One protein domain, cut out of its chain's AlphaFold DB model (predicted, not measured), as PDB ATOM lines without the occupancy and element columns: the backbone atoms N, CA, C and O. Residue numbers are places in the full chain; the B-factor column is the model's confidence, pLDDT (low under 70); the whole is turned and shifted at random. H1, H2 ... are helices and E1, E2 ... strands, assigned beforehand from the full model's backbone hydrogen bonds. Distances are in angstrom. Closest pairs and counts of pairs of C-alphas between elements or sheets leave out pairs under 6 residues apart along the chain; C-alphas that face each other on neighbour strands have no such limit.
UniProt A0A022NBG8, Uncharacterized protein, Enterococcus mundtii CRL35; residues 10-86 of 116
ATOM      1  N   SER A  10     119.919 162.506 140.991       90.50
ATOM      2  CA  SER A  10     119.775 162.130 142.397       90.50
ATOM      3  C   SER A  10     118.436 161.445 142.660       90.50
ATOM      4  O   SER A  10     117.400 161.869 142.139       90.50
ATOM      5  N   GLN A  11     118.449 160.455 143.539       90.75
ATOM      6  CA  GLN A  11     117.282 159.768 144.082       90.75
ATOM      7  C   GLN A  11     117.310 159.886 145.607       90.75
ATOM      8  O   GLN A  11     118.388 159.977 146.194       90.75
ATOM      9  N   ILE A  12     116.147 159.892 146.263       92.00
ATOM     10  CA  ILE A  12     116.120 159.805 147.728       92.00
ATOM     11  C   ILE A  12     116.599 158.419 148.163       92.00
ATOM     12  O   ILE A  12     116.341 157.419 147.489       92.00
ATOM     13  N   ALA A  13     117.286 158.365 149.295       90.69
ATOM     14  CA  ALA A  13     117.837 157.136 149.839       90.69
ATOM     15  C   ALA A  13     117.672 157.088 151.357       90.69
ATOM     16  O   ALA A  13     117.519 158.120 152.013       90.69
ATOM     17  N   VAL A  14     117.747 155.883 151.912       90.00
ATOM     18  CA  VAL A  14     118.048 155.672 153.330       90.00
ATOM     19  C   VAL A  14     119.479 155.163 153.436       90.00
ATOM     20  O   VAL A  14     119.881 154.291 152.663       90.00
ATOM     21  N   ALA A  15     120.261 155.732 154.347       90.25
ATOM     22  CA  ALA A  15     121.681 155.438 154.462       90.25
ATOM     23  C   ALA A  15     122.153 155.365 155.912       90.25
ATOM     24  O   ALA A  15     121.535 155.916 156.820       90.25
ATOM     25  N   THR A  16     123.293 154.716 156.104       90.19
ATOM     26  CA  THR A  16     124.104 154.792 157.315       90.19
ATOM     27  C   THR A  16     125.499 155.296 156.954       90.19
ATOM     28  O   THR A  16     125.956 155.149 155.814       90.19
ATOM     29  N   LYS A  17     126.174 155.937 157.908       90.44
ATOM     30  CA  LYS A  17     127.491 156.535 157.694       90.44
ATOM     31  C   LYS A  17     128.439 156.146 158.815       90.44
ATOM     32  O   LYS A  17     128.101 156.265 159.989       90.44
ATOM     33  N   ALA A  18     129.657 155.782 158.437       90.75
ATOM     34  CA  ALA A  18     130.775 155.667 159.356       90.75
ATOM     35  C   ALA A  18     131.911 156.590 158.917       90.75
ATOM     36  O   ALA A  18     132.146 156.795 157.726       90.75
ATOM     37  N   THR A  19     132.603 157.168 159.892       92.19
ATOM     38  CA  THR A  19     133.659 158.158 159.663       92.19
ATOM     39  C   THR A  19     135.018 157.625 160.078       92.19
ATOM     40  O   THR A  19     135.097 156.867 161.047       92.19
ATOM     41  N   ALA A  20     136.077 158.076 159.406       90.94
ATOM     42  CA  ALA A  20     137.459 157.674 159.695       90.94
ATOM     43  C   ALA A  20     137.660 156.141 159.731       90.94
ATOM     44  O   ALA A  20     138.346 155.583 160.593       90.94
ATOM     45  N   VAL A  21     137.032 155.455 158.782       89.94
ATOM     46  CA  VAL A  21     137.170 154.022 158.537       89.94
ATOM     47  C   VAL A  21     138.510 153.761 157.862       89.94
ATOM     48  O   VAL A  21     138.933 154.508 156.988       89.94
ATOM     49  N   THR A  22     139.178 152.684 158.259       88.31
ATOM     50  CA  THR A  22     140.427 152.218 157.652       88.31
ATOM     51  C   THR A  22     140.158 151.118 156.632       88.31
ATOM     52  O   THR A  22     139.213 150.341 156.778       88.31
ATOM     53  N   MET A  23     141.056 150.926 155.665       78.81
ATOM     54  CA  MET A  23     140.962 149.778 154.744       78.81
ATOM     55  C   MET A  23     140.841 148.422 155.460       78.81
ATOM     56  O   MET A  23     140.156 147.518 154.987       78.81
ATOM     57  N   LYS A  24     141.457 148.282 156.641       82.62
ATOM     58  CA  LYS A  24     141.438 147.037 157.418       82.62
ATOM     59  C   LYS A  24     140.074 146.725 158.041       82.62
ATOM     60  O   LYS A  24     139.739 145.552 158.179       82.62
ATOM     61  N   ASN A  25     139.324 147.738 158.473       83.06
ATOM     62  CA  ASN A  25     138.034 147.547 159.148       83.06
ATOM     63  C   ASN A  25     136.826 147.851 158.255       83.06
ATOM     64  O   ASN A  25     135.711 147.582 158.683       83.06
ATOM     65  N   LEU A  26     137.040 148.300 157.016       78.62
ATOM     66  CA  LEU A  26     135.989 148.678 156.072       78.62
ATOM     67  C   LEU A  26     134.850 147.657 155.975       78.62
ATOM     68  O   LEU A  26     133.698 148.013 156.187       78.62
ATOM     69  N   ILE A  27     135.164 146.379 155.740       76.44
ATOM     70  CA  ILE A  27     134.144 145.321 155.615       76.44
ATOM     71  C   ILE A  27     133.364 145.133 156.922       76.44
ATOM     72  O   ILE A  27     132.160 144.927 156.890       76.44
ATOM     73  N   ALA A  28     134.041 145.218 158.069       79.56
ATOM     74  CA  ALA A  28     133.405 145.044 159.373       79.56
ATOM     75  C   ALA A  28     132.549 146.253 159.783       79.56
ATOM     76  O   ALA A  28     131.685 146.121 160.643       79.56
ATOM     77  N   THR A  29     132.807 147.427 159.204       78.94
ATOM     78  CA  THR A  29     132.050 148.659 159.459       78.94
ATOM     79  C   THR A  29     130.801 148.771 158.582       78.94
ATOM     80  O   THR A  29     129.875 149.497 158.932       78.94
ATOM     81  N   ILE A  30     130.747 148.050 157.461       72.69
ATOM     82  CA  ILE A  30     129.580 148.023 156.577       72.69
ATOM     83  C   ILE A  30     128.550 147.032 157.134       72.69
ATOM     84  O   ILE A  30     128.701 145.820 156.984       72.69
ATOM     85  N   ASP A  31     127.472 147.551 157.720       73.31
ATOM     86  CA  ASP A  31     126.284 146.761 158.048       73.31
ATOM     87  C   ASP A  31     125.194 146.972 156.987       73.31
ATOM     88  O   ASP A  31     124.548 148.018 156.911       73.31
ATOM     89  N   THR A  32     125.004 145.963 156.137       69.75
ATOM     90  CA  THR A  32     123.976 145.985 155.083       69.75
ATOM     91  C   THR A  32     122.578 145.628 155.592       69.75
ATOM     92  O   THR A  32     121.598 145.943 154.914       69.75
ATOM     93  N   GLY A  33     122.464 145.002 156.769       70.56
ATOM     94  CA  GLY A  33     121.193 144.545 157.332       70.56
ATOM     95  C   GLY A  33     120.311 145.710 157.763       70.56
ATOM     96  O   GLY A  33     119.152 145.790 157.364       70.56
ATOM     97  N   VAL A  34     120.901 146.676 158.468       67.88
ATOM     98  CA  VAL A  34     120.207 147.868 158.984       67.88
ATOM     99  C   VAL A  34     119.540 148.682 157.863       67.88
ATOM    100  O   VAL A  34     118.405 149.141 158.000       67.88
ATOM    101  N   VAL A  35     120.211 148.825 156.714       68.44
ATOM    102  CA  VAL A  35     119.680 149.555 155.549       68.44
ATOM    103  C   VAL A  35     118.621 148.731 154.802       68.44
ATOM    104  O   VAL A  35     117.601 149.275 154.373       68.44
ATOM    105  N   ALA A  36     118.822 147.416 154.667       69.12
ATOM    106  CA  ALA A  36     117.892 146.531 153.966       69.12
ATOM    107  C   ALA A  36     116.556 146.346 154.711       69.12
ATOM    108  O   ALA A  36     115.506 146.293 154.073       69.12
ATOM    109  N   GLU A  37     116.578 146.286 156.044       70.31
ATOM    110  CA  GLU A  37     115.374 146.124 156.873       70.31
ATOM    111  C   GLU A  37     114.472 147.369 156.867       70.31
ATOM    112  O   GLU A  37     113.247 147.253 156.910       70.31
ATOM    113  N   GLN A  38     115.064 148.561 156.762       65.81
ATOM    114  CA  GLN A  38     114.343 149.840 156.692       65.81
ATOM    115  C   GLN A  38     113.824 150.146 155.274       65.81
ATOM    116  O   GLN A  38     112.833 150.856 155.096       65.81
ATOM    117  N   GLY A  39     114.464 149.588 154.244       60.00
ATOM    118  CA  GLY A  39     114.180 149.841 152.832       60.00
ATOM    119  C   GLY A  39     112.980 149.081 152.256       60.00
ATOM    120  O   GLY A  39     113.074 148.561 151.155       60.00
ATOM    121  N   GLY A  40     111.825 149.014 152.920       57.78
ATOM    122  CA  GLY A  40     110.656 148.232 152.456       57.78
ATOM    123  C   GLY A  40     110.111 148.527 151.033       57.78
ATOM    124  O   GLY A  40     109.134 147.904 150.621       57.78
ATOM    125  N   GLN A  41     110.708 149.459 150.275       62.91
ATOM    126  CA  GLN A  41     110.380 149.839 148.895       62.91
ATOM    127  C   GLN A  41     111.649 150.131 148.065       62.91
ATOM    128  O   GLN A  41     111.818 151.226 147.523       62.91
ATOM    129  N   LEU A  42     112.562 149.160 147.996       68.50
ATOM    130  CA  LEU A  42     113.784 149.251 147.189       68.50
ATOM    131  C   LEU A  42     113.455 149.536 145.723       68.50
ATOM    132  O   LEU A  42     112.664 148.812 145.115       68.50
ATOM    133  N   ILE A  43     114.077 150.568 145.154       73.88
ATOM    134  CA  ILE A  43     113.953 150.877 143.720       73.88
ATOM    135  C   ILE A  43     115.217 150.560 142.924       73.88
ATOM    136  O   ILE A  43     115.137 150.451 141.702       73.88
ATOM    137  N   ASP A  44     116.354 150.397 143.601       74.31
ATOM    138  CA  ASP A  44     117.647 150.117 142.980       74.31
ATOM    139  C   ASP A  44     118.572 149.345 143.942       74.31
ATOM    140  O   ASP A  44     118.216 149.074 145.094       74.31
ATOM    141  N   ALA A  45     119.755 148.969 143.461       82.12
ATOM    142  CA  ALA A  45     120.798 148.319 144.246       82.12
ATOM    143  C   ALA A  45     121.327 149.219 145.379       82.12
ATOM    144  O   ALA A  45     121.256 150.449 145.320       82.12
ATOM    145  N   LEU A  46     121.918 148.594 146.407       84.62
ATOM    146  CA  LEU A  46     122.690 149.325 147.412       84.62
ATOM    147  C   LEU A  46     123.849 150.065 146.740       84.62
ATOM    148  O   LEU A  46     124.502 149.531 145.838       84.62
ATOM    149  N   TYR A  47     124.157 151.250 147.250       87.06
ATOM    150  CA  TYR A  47     125.373 151.975 146.912       87.06
ATOM    151  C   TYR A  47     126.294 152.065 148.128       87.06
ATOM    152  O   TYR A  47     125.843 152.113 149.272       87.06
ATOM    153  N   CYS A  48     127.595 152.135 147.858       86.62
ATOM    154  CA  CYS A  48     128.621 152.473 148.835       86.62
ATOM    155  C   CYS A  48     129.416 153.652 148.280       86.62
ATOM    156  O   CYS A  48     129.929 153.574 147.163       86.62
ATOM    157  N   THR A  49     129.491 154.742 149.038       88.19
ATOM    158  CA  THR A  49     130.280 155.918 148.669       88.19
ATOM    159  C   THR A  49     131.464 156.061 149.603       88.19
ATOM    160  O   THR A  49     131.307 155.996 150.822       88.19
ATOM    161  N   TYR A  50     132.630 156.318 149.020       87.81
ATOM    162  CA  TYR A  50     133.857 156.666 149.722       87.81
ATOM    163  C   TYR A  50     134.033 158.186 149.705       87.81
ATOM    164  O   TYR A  50     134.018 158.805 148.642       87.81
ATOM    165  N   LEU A  51     134.152 158.797 150.881       89.06
ATOM    166  CA  LEU A  51     134.146 160.247 151.074       89.06
ATOM    167  C   LEU A  51     135.319 160.678 151.947       89.06
ATOM    168  O   LEU A  51     135.802 159.899 152.760       89.06
ATOM    169  N   ASN A  52     135.734 161.943 151.829       91.12
ATOM    170  CA  ASN A  52     136.703 162.577 152.736       91.12
ATOM    171  C   ASN A  52     137.965 161.730 152.994       91.12
ATOM    172  O   ASN A  52     138.444 161.649 154.124       91.12
ATOM    173  N   SER A  53     138.465 161.067 151.950       88.31
ATOM    174  CA  SER A  53     139.683 160.274 152.041       88.31
ATOM    175  C   SER A  53     140.883 161.163 152.348       88.31
ATOM    176  O   SER A  53     140.969 162.288 151.850       88.31
ATOM    177  N   ASN A  54     141.829 160.647 153.127       86.56
ATOM    178  CA  ASN A  54     143.169 161.215 153.176       86.56
ATOM    179  C   ASN A  54     143.951 160.904 151.884       86.56
ATOM    180  O   ASN A  54     143.531 160.076 151.073       86.56
ATOM    181  N   ASP A  55     145.093 161.576 151.711       84.56
ATOM    182  CA  ASP A  55     145.897 161.545 150.480       84.56
ATOM    183  C   ASP A  55     146.373 160.138 150.072       84.56
ATOM    184  O   ASP A  55     146.658 159.904 148.901       84.56
ATOM    185  N   ASP A  56     146.477 159.206 151.025       84.50
ATOM    186  CA  ASP A  56     146.944 157.833 150.799       84.50
ATOM    187  C   ASP A  56     145.822 156.778 150.840       84.50
ATOM    188  O   ASP A  56     146.105 155.580 150.826       84.50
ATOM    189  N   PHE A  57     144.557 157.209 150.898       79.44
ATOM    190  CA  PHE A  57     143.371 156.345 150.936       79.44
ATOM    191  C   PHE A  57     143.345 155.312 152.068       79.44
ATOM    192  O   PHE A  57     142.589 154.336 152.031       79.44
ATOM    193  N   THR A  58     144.135 155.521 153.121       85.00
ATOM    194  CA  THR A  58     144.146 154.620 154.277       85.00
ATOM    195  C   THR A  58     143.014 154.906 155.252       85.00
ATOM    196  O   THR A  58     142.636 153.998 156.000       85.00
ATOM    197  N   ILE A  59     142.471 156.130 155.238       88.44
ATOM    198  CA  ILE A  59     141.386 156.589 156.109       88.44
ATOM    199  C   ILE A  59     140.367 157.380 155.290       88.44
ATOM    200  O   ILE A  59     140.726 158.311 154.575       88.44
ATOM    201  N   LEU A  60     139.088 157.046 155.448       90.75
ATOM    202  CA  LEU A  60     137.982 157.665 154.726       90.75
ATOM    203  C   LEU A  60     136.671 157.577 155.509       90.75
ATOM    204  O   LEU A  60     136.510 156.767 156.421       90.75
ATOM    205  N   ASP A  61     135.696 158.371 155.103       92.19
ATOM    206  CA  ASP A  61     134.301 158.167 155.460       92.19
ATOM    207  C   ASP A  61     133.648 157.204 154.462       92.19
ATOM    208  O   ASP A  61     133.937 157.240 153.263       92.19
ATOM    209  N   ILE A  62     132.718 156.382 154.942       89.69
ATOM    210  CA  ILE A  62     131.895 155.520 154.092       89.69
ATOM    211  C   ILE A  62     130.418 155.802 154.337       89.69
ATOM    212  O   ILE A  62     129.979 155.939 155.482       89.69
ATOM    213  N   GLU A  63     129.646 155.864 153.260       90.88
ATOM    214  CA  GLU A  63     128.188 155.911 153.305       90.88
ATOM    215  C   GLU A  63     127.633 154.715 152.538       90.88
ATOM    216  O   GLU A  63     127.863 154.589 151.334       90.88
ATOM    217  N   LEU A  64     126.904 153.849 153.240       88.94
ATOM    218  CA  LEU A  64     126.139 152.772 152.628       88.94
ATOM    219  C   LEU A  64     124.676 153.192 152.613       88.94
ATOM    220  O   LEU A  64     124.117 153.509 153.664       88.94
ATOM    221  N   GLY A  65     124.044 153.147 151.451       88.75
ATOM    222  CA  GLY A  65     122.631 153.467 151.346       88.75
ATOM    223  C   GLY A  65     121.911 152.646 150.304       88.75
ATOM    224  O   GLY A  65     122.513 151.909 149.520       88.75
ATOM    225  N   ILE A  66     120.592 152.787 150.309       87.25
ATOM    226  CA  ILE A  66     119.739 152.217 149.283       87.25
ATOM    227  C   ILE A  66     118.720 153.244 148.791       87.25
ATOM    228  O   ILE A  66     118.080 153.913 149.612       87.25
ATOM    229  N   PRO A  67     118.564 153.408 147.465       89.25
ATOM    230  CA  PRO A  67     117.543 154.286 146.922       89.25
ATOM    231  C   PRO A  67     116.134 153.756 147.207       89.25
ATOM    232  O   PRO A  67     115.871 152.553 147.118       89.25
ATOM    233  N   ILE A  68     115.215 154.672 147.515       87.25
ATOM    234  CA  ILE A  68     113.806 154.381 147.816       87.25
ATOM    235  C   ILE A  68     112.890 155.357 147.062       87.25
ATOM    236  O   ILE A  68     113.316 156.430 146.648       87.25
ATOM    237  N   ASN A  69     111.620 155.004 146.851       86.50
ATOM    238  CA  ASN A  69     110.642 155.894 146.194       86.50
ATOM    239  C   ASN A  69     109.854 156.780 147.172       86.50
ATOM    240  O   ASN A  69     109.299 157.797 146.757       86.50
ATOM    241  N   THR A  70     109.810 156.411 148.452       84.94
ATOM    242  CA  THR A  70     109.033 157.104 149.481       84.94
ATOM    243  C   THR A  70     109.910 157.349 150.696       84.94
ATOM    244  O   THR A  70     110.558 156.430 151.186       84.94
ATOM    245  N   ALA A  71     109.924 158.586 151.195       85.38
ATOM    246  CA  ALA A  71     110.631 158.908 152.428       85.38
ATOM    247  C   ALA A  71     110.043 158.120 153.607       85.38
ATOM    248  O   ALA A  71     108.824 157.999 153.740       85.38
ATOM    249  N   ILE A  72     110.923 157.625 154.472       81.81
ATOM    250  CA  ILE A  72     110.558 156.893 155.683       81.81
ATOM    251  C   ILE A  72     110.920 157.707 156.923       81.81
ATOM    252  O   ILE A  72     111.736 158.630 156.871       81.81
ATOM    253  N   SER A  73     110.323 157.348 158.057       81.56
ATOM    254  CA  SER A  73     110.800 157.822 159.355       81.56
ATOM    255  C   SER A  73     112.113 157.119 159.667       81.56
ATOM    256  O   SER A  73     112.113 155.938 160.004       81.56
ATOM    257  N   ALA A  74     113.222 157.836 159.519       71.62
ATOM    258  CA  ALA A  74     114.536 157.319 159.866       71.62
ATOM    259  C   ALA A  74     114.615 156.961 161.367       71.62
ATOM    260  O   ALA A  74     114.001 157.636 162.198       71.62
ATOM    261  N   SER A  75     115.335 155.885 161.696       75.88
ATOM    262  CA  SER A  75     115.649 155.488 163.077       75.88
ATOM    263  C   SER A  75     116.947 156.152 163.557       75.88
ATOM    264  O   SER A  75     117.541 156.942 162.835       75.88
ATOM    265  N   ASP A  76     117.420 155.823 164.761       77.56
ATOM    266  CA  ASP A  76     118.701 156.339 165.270       77.56
ATOM    267  C   ASP A  76     119.925 155.819 164.480       77.56
ATOM    268  O   ASP A  76     121.004 156.403 164.554       77.56
ATOM    269  N   GLU A  77     119.772 154.727 163.721       80.88
ATOM    270  CA  GLU A  77     120.872 154.025 163.035       80.88
ATOM    271  C   GLU A  77     120.985 154.357 161.537       80.88
ATOM    272  O   GLU A  77     122.016 154.093 160.906       80.88
ATOM    273  N   VAL A  78     119.936 154.952 160.962       86.38
ATOM    274  CA  VAL A  78     119.881 155.360 159.552       86.38
ATOM    275  C   VAL A  78     119.395 156.794 159.425       86.38
ATOM    276  O   VAL A  78     118.758 157.334 160.317       86.38
ATOM    277  N   TYR A  79     119.648 157.424 158.288       90.19
ATOM    278  CA  TYR A  79     119.143 158.755 157.976       90.19
ATOM    279  C   TYR A  79     118.684 158.839 156.521       90.19
ATOM    280  O   TYR A  79     119.064 158.030 155.672       90.19
ATOM    281  N   MET A  80     117.844 159.832 156.236       91.62
ATOM    282  CA  MET A  80     117.446 160.146 154.867       91.62
ATOM    283  C   MET A  80     118.599 160.842 154.138       91.62
ATOM    284  O   MET A  80     119.049 161.904 154.569       91.62
ATOM    285  N   SER A  81     119.039 160.259 153.025       92.12
ATOM    286  CA  SER A  81     120.104 160.759 152.148       92.12
ATOM    287  C   SER A  81     119.587 160.985 150.717       92.12
ATOM    288  O   SER A  81     118.400 160.801 150.414       92.12
ATOM    289  N   GLN A  82     120.481 161.405 149.825       92.06
ATOM    290  CA  GLN A  82     120.263 161.477 148.385       92.06
ATOM    291  C   GLN A  82     121.467 160.896 147.647       92.06
ATOM    292  O   GLN A  82     122.609 161.201 147.985       92.06
ATOM    293  N   THR A  83     121.222 160.106 146.601       90.25
ATOM    294  CA  THR A  83     122.302 159.676 145.709       90.25
ATOM    295  C   THR A  83     122.885 160.866 144.947       90.25
ATOM    296  O   THR A  83     122.207 161.865 144.681       90.25
ATOM    297  N   TYR A  84     124.161 160.761 144.578       85.75
ATOM    298  CA  TYR A  84     124.876 161.827 143.884       85.75
ATOM    299  C   TYR A  84     124.301 162.091 142.491       85.75
ATOM    300  O   TYR A  84     123.937 161.177 141.751       85.75
ATOM    301  N   SER A  85     124.258 163.370 142.125       89.94
ATOM    302  CA  SER A  85     123.882 163.832 140.790       89.94
ATOM    303  C   SER A  85     125.043 164.555 140.116       89.94
ATOM    304  O   SER A  85     125.980 165.010 140.773       89.94
ATOM    305  N   GLY A  86     124.972 164.677 138.793       92.12
ATOM    306  CA  GLY A  86     125.977 165.370 137.992       92.12
ATOM    307  C   GLY A  86     126.811 164.430 137.129       92.12
ATOM    308  O   GLY A  86     126.429 163.293 136.862       92.12
TER     309      GLY A  86
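AT A GLANCE: This is residues 10 to 86 of the 116 residues of an uncharacterized protein of Enterococcus mundtii CRL35 (UniProt A0A022NBG8). A strongly twisted sheet of four antiparallel strands, in the order E2 - E3 - E1 - E4, has two short helices, H1 and H2, one after the other on one face and no named helix on the other. Long E1 and E3 run side by side through its middle, with short E2 and E4 at its edges. The printed part has 77 residues, with two named helices and four named strands in the order E1 H1 H2 E2 E3 E4 along the chain, and its class is mixed, helices and strands. The whole is compact, with a radius of gyration of the C-alphas of 12.7 A and spans of 38 by 29 by 20 A.

IN THESE COORDINATES: E1, residues 12 to 22, begins at C-alpha 12 (116.120, 159.805, 147.728), measures 27.3 A and bends by 62 degrees at residue 19. H1 is residues 26 to 29, 5.2 A, and H2 residues 32 to 38, 10.5 A. E2 is residues 47 to 51, 12.8 A; E3, residues 59 to 67, measures 25.7 A. E4, residues 79 to 82, 10.0 A, ends at C-alpha 82 (120.263, 161.477, 148.385).

HOW THE PARTS SIT: E3 and E1 are antiparallel neighbours, with N 16 and O 64 within hydrogen-bond range at 2.8 A. E1 pairs with E4 through N 13 and O 81, 2.9 A. E2 and E3 form a hairpin, with N 49 and O 63 at 2.8 A. H2 is over E1 and only just over E3, with 3 C-alphas there, at a height over the sheet of 8.4 A; its closest C-alphas to E1 are Val 35 and Ala 15, 6.3 A apart. H1, on the same face, has a height of 8.1 A. E1, H1 H2 and E2 make a split strand-helix-strand unit, two strands running the same way with E3 between them, its crossover right-handed. In H2, 2 of 3 O i to N i+4 pairs are within hydrogen-bond range; H1 is too short for one.

THE WHOLE: The C-alphas farthest apart, Asp 56 and Thr 70, are 37.9 A apart. The printed part has no cut; the link E3 to E4 is long, 11 residues. Confidence is under 70 at residues 32, 34 to 36 and 38 to 42.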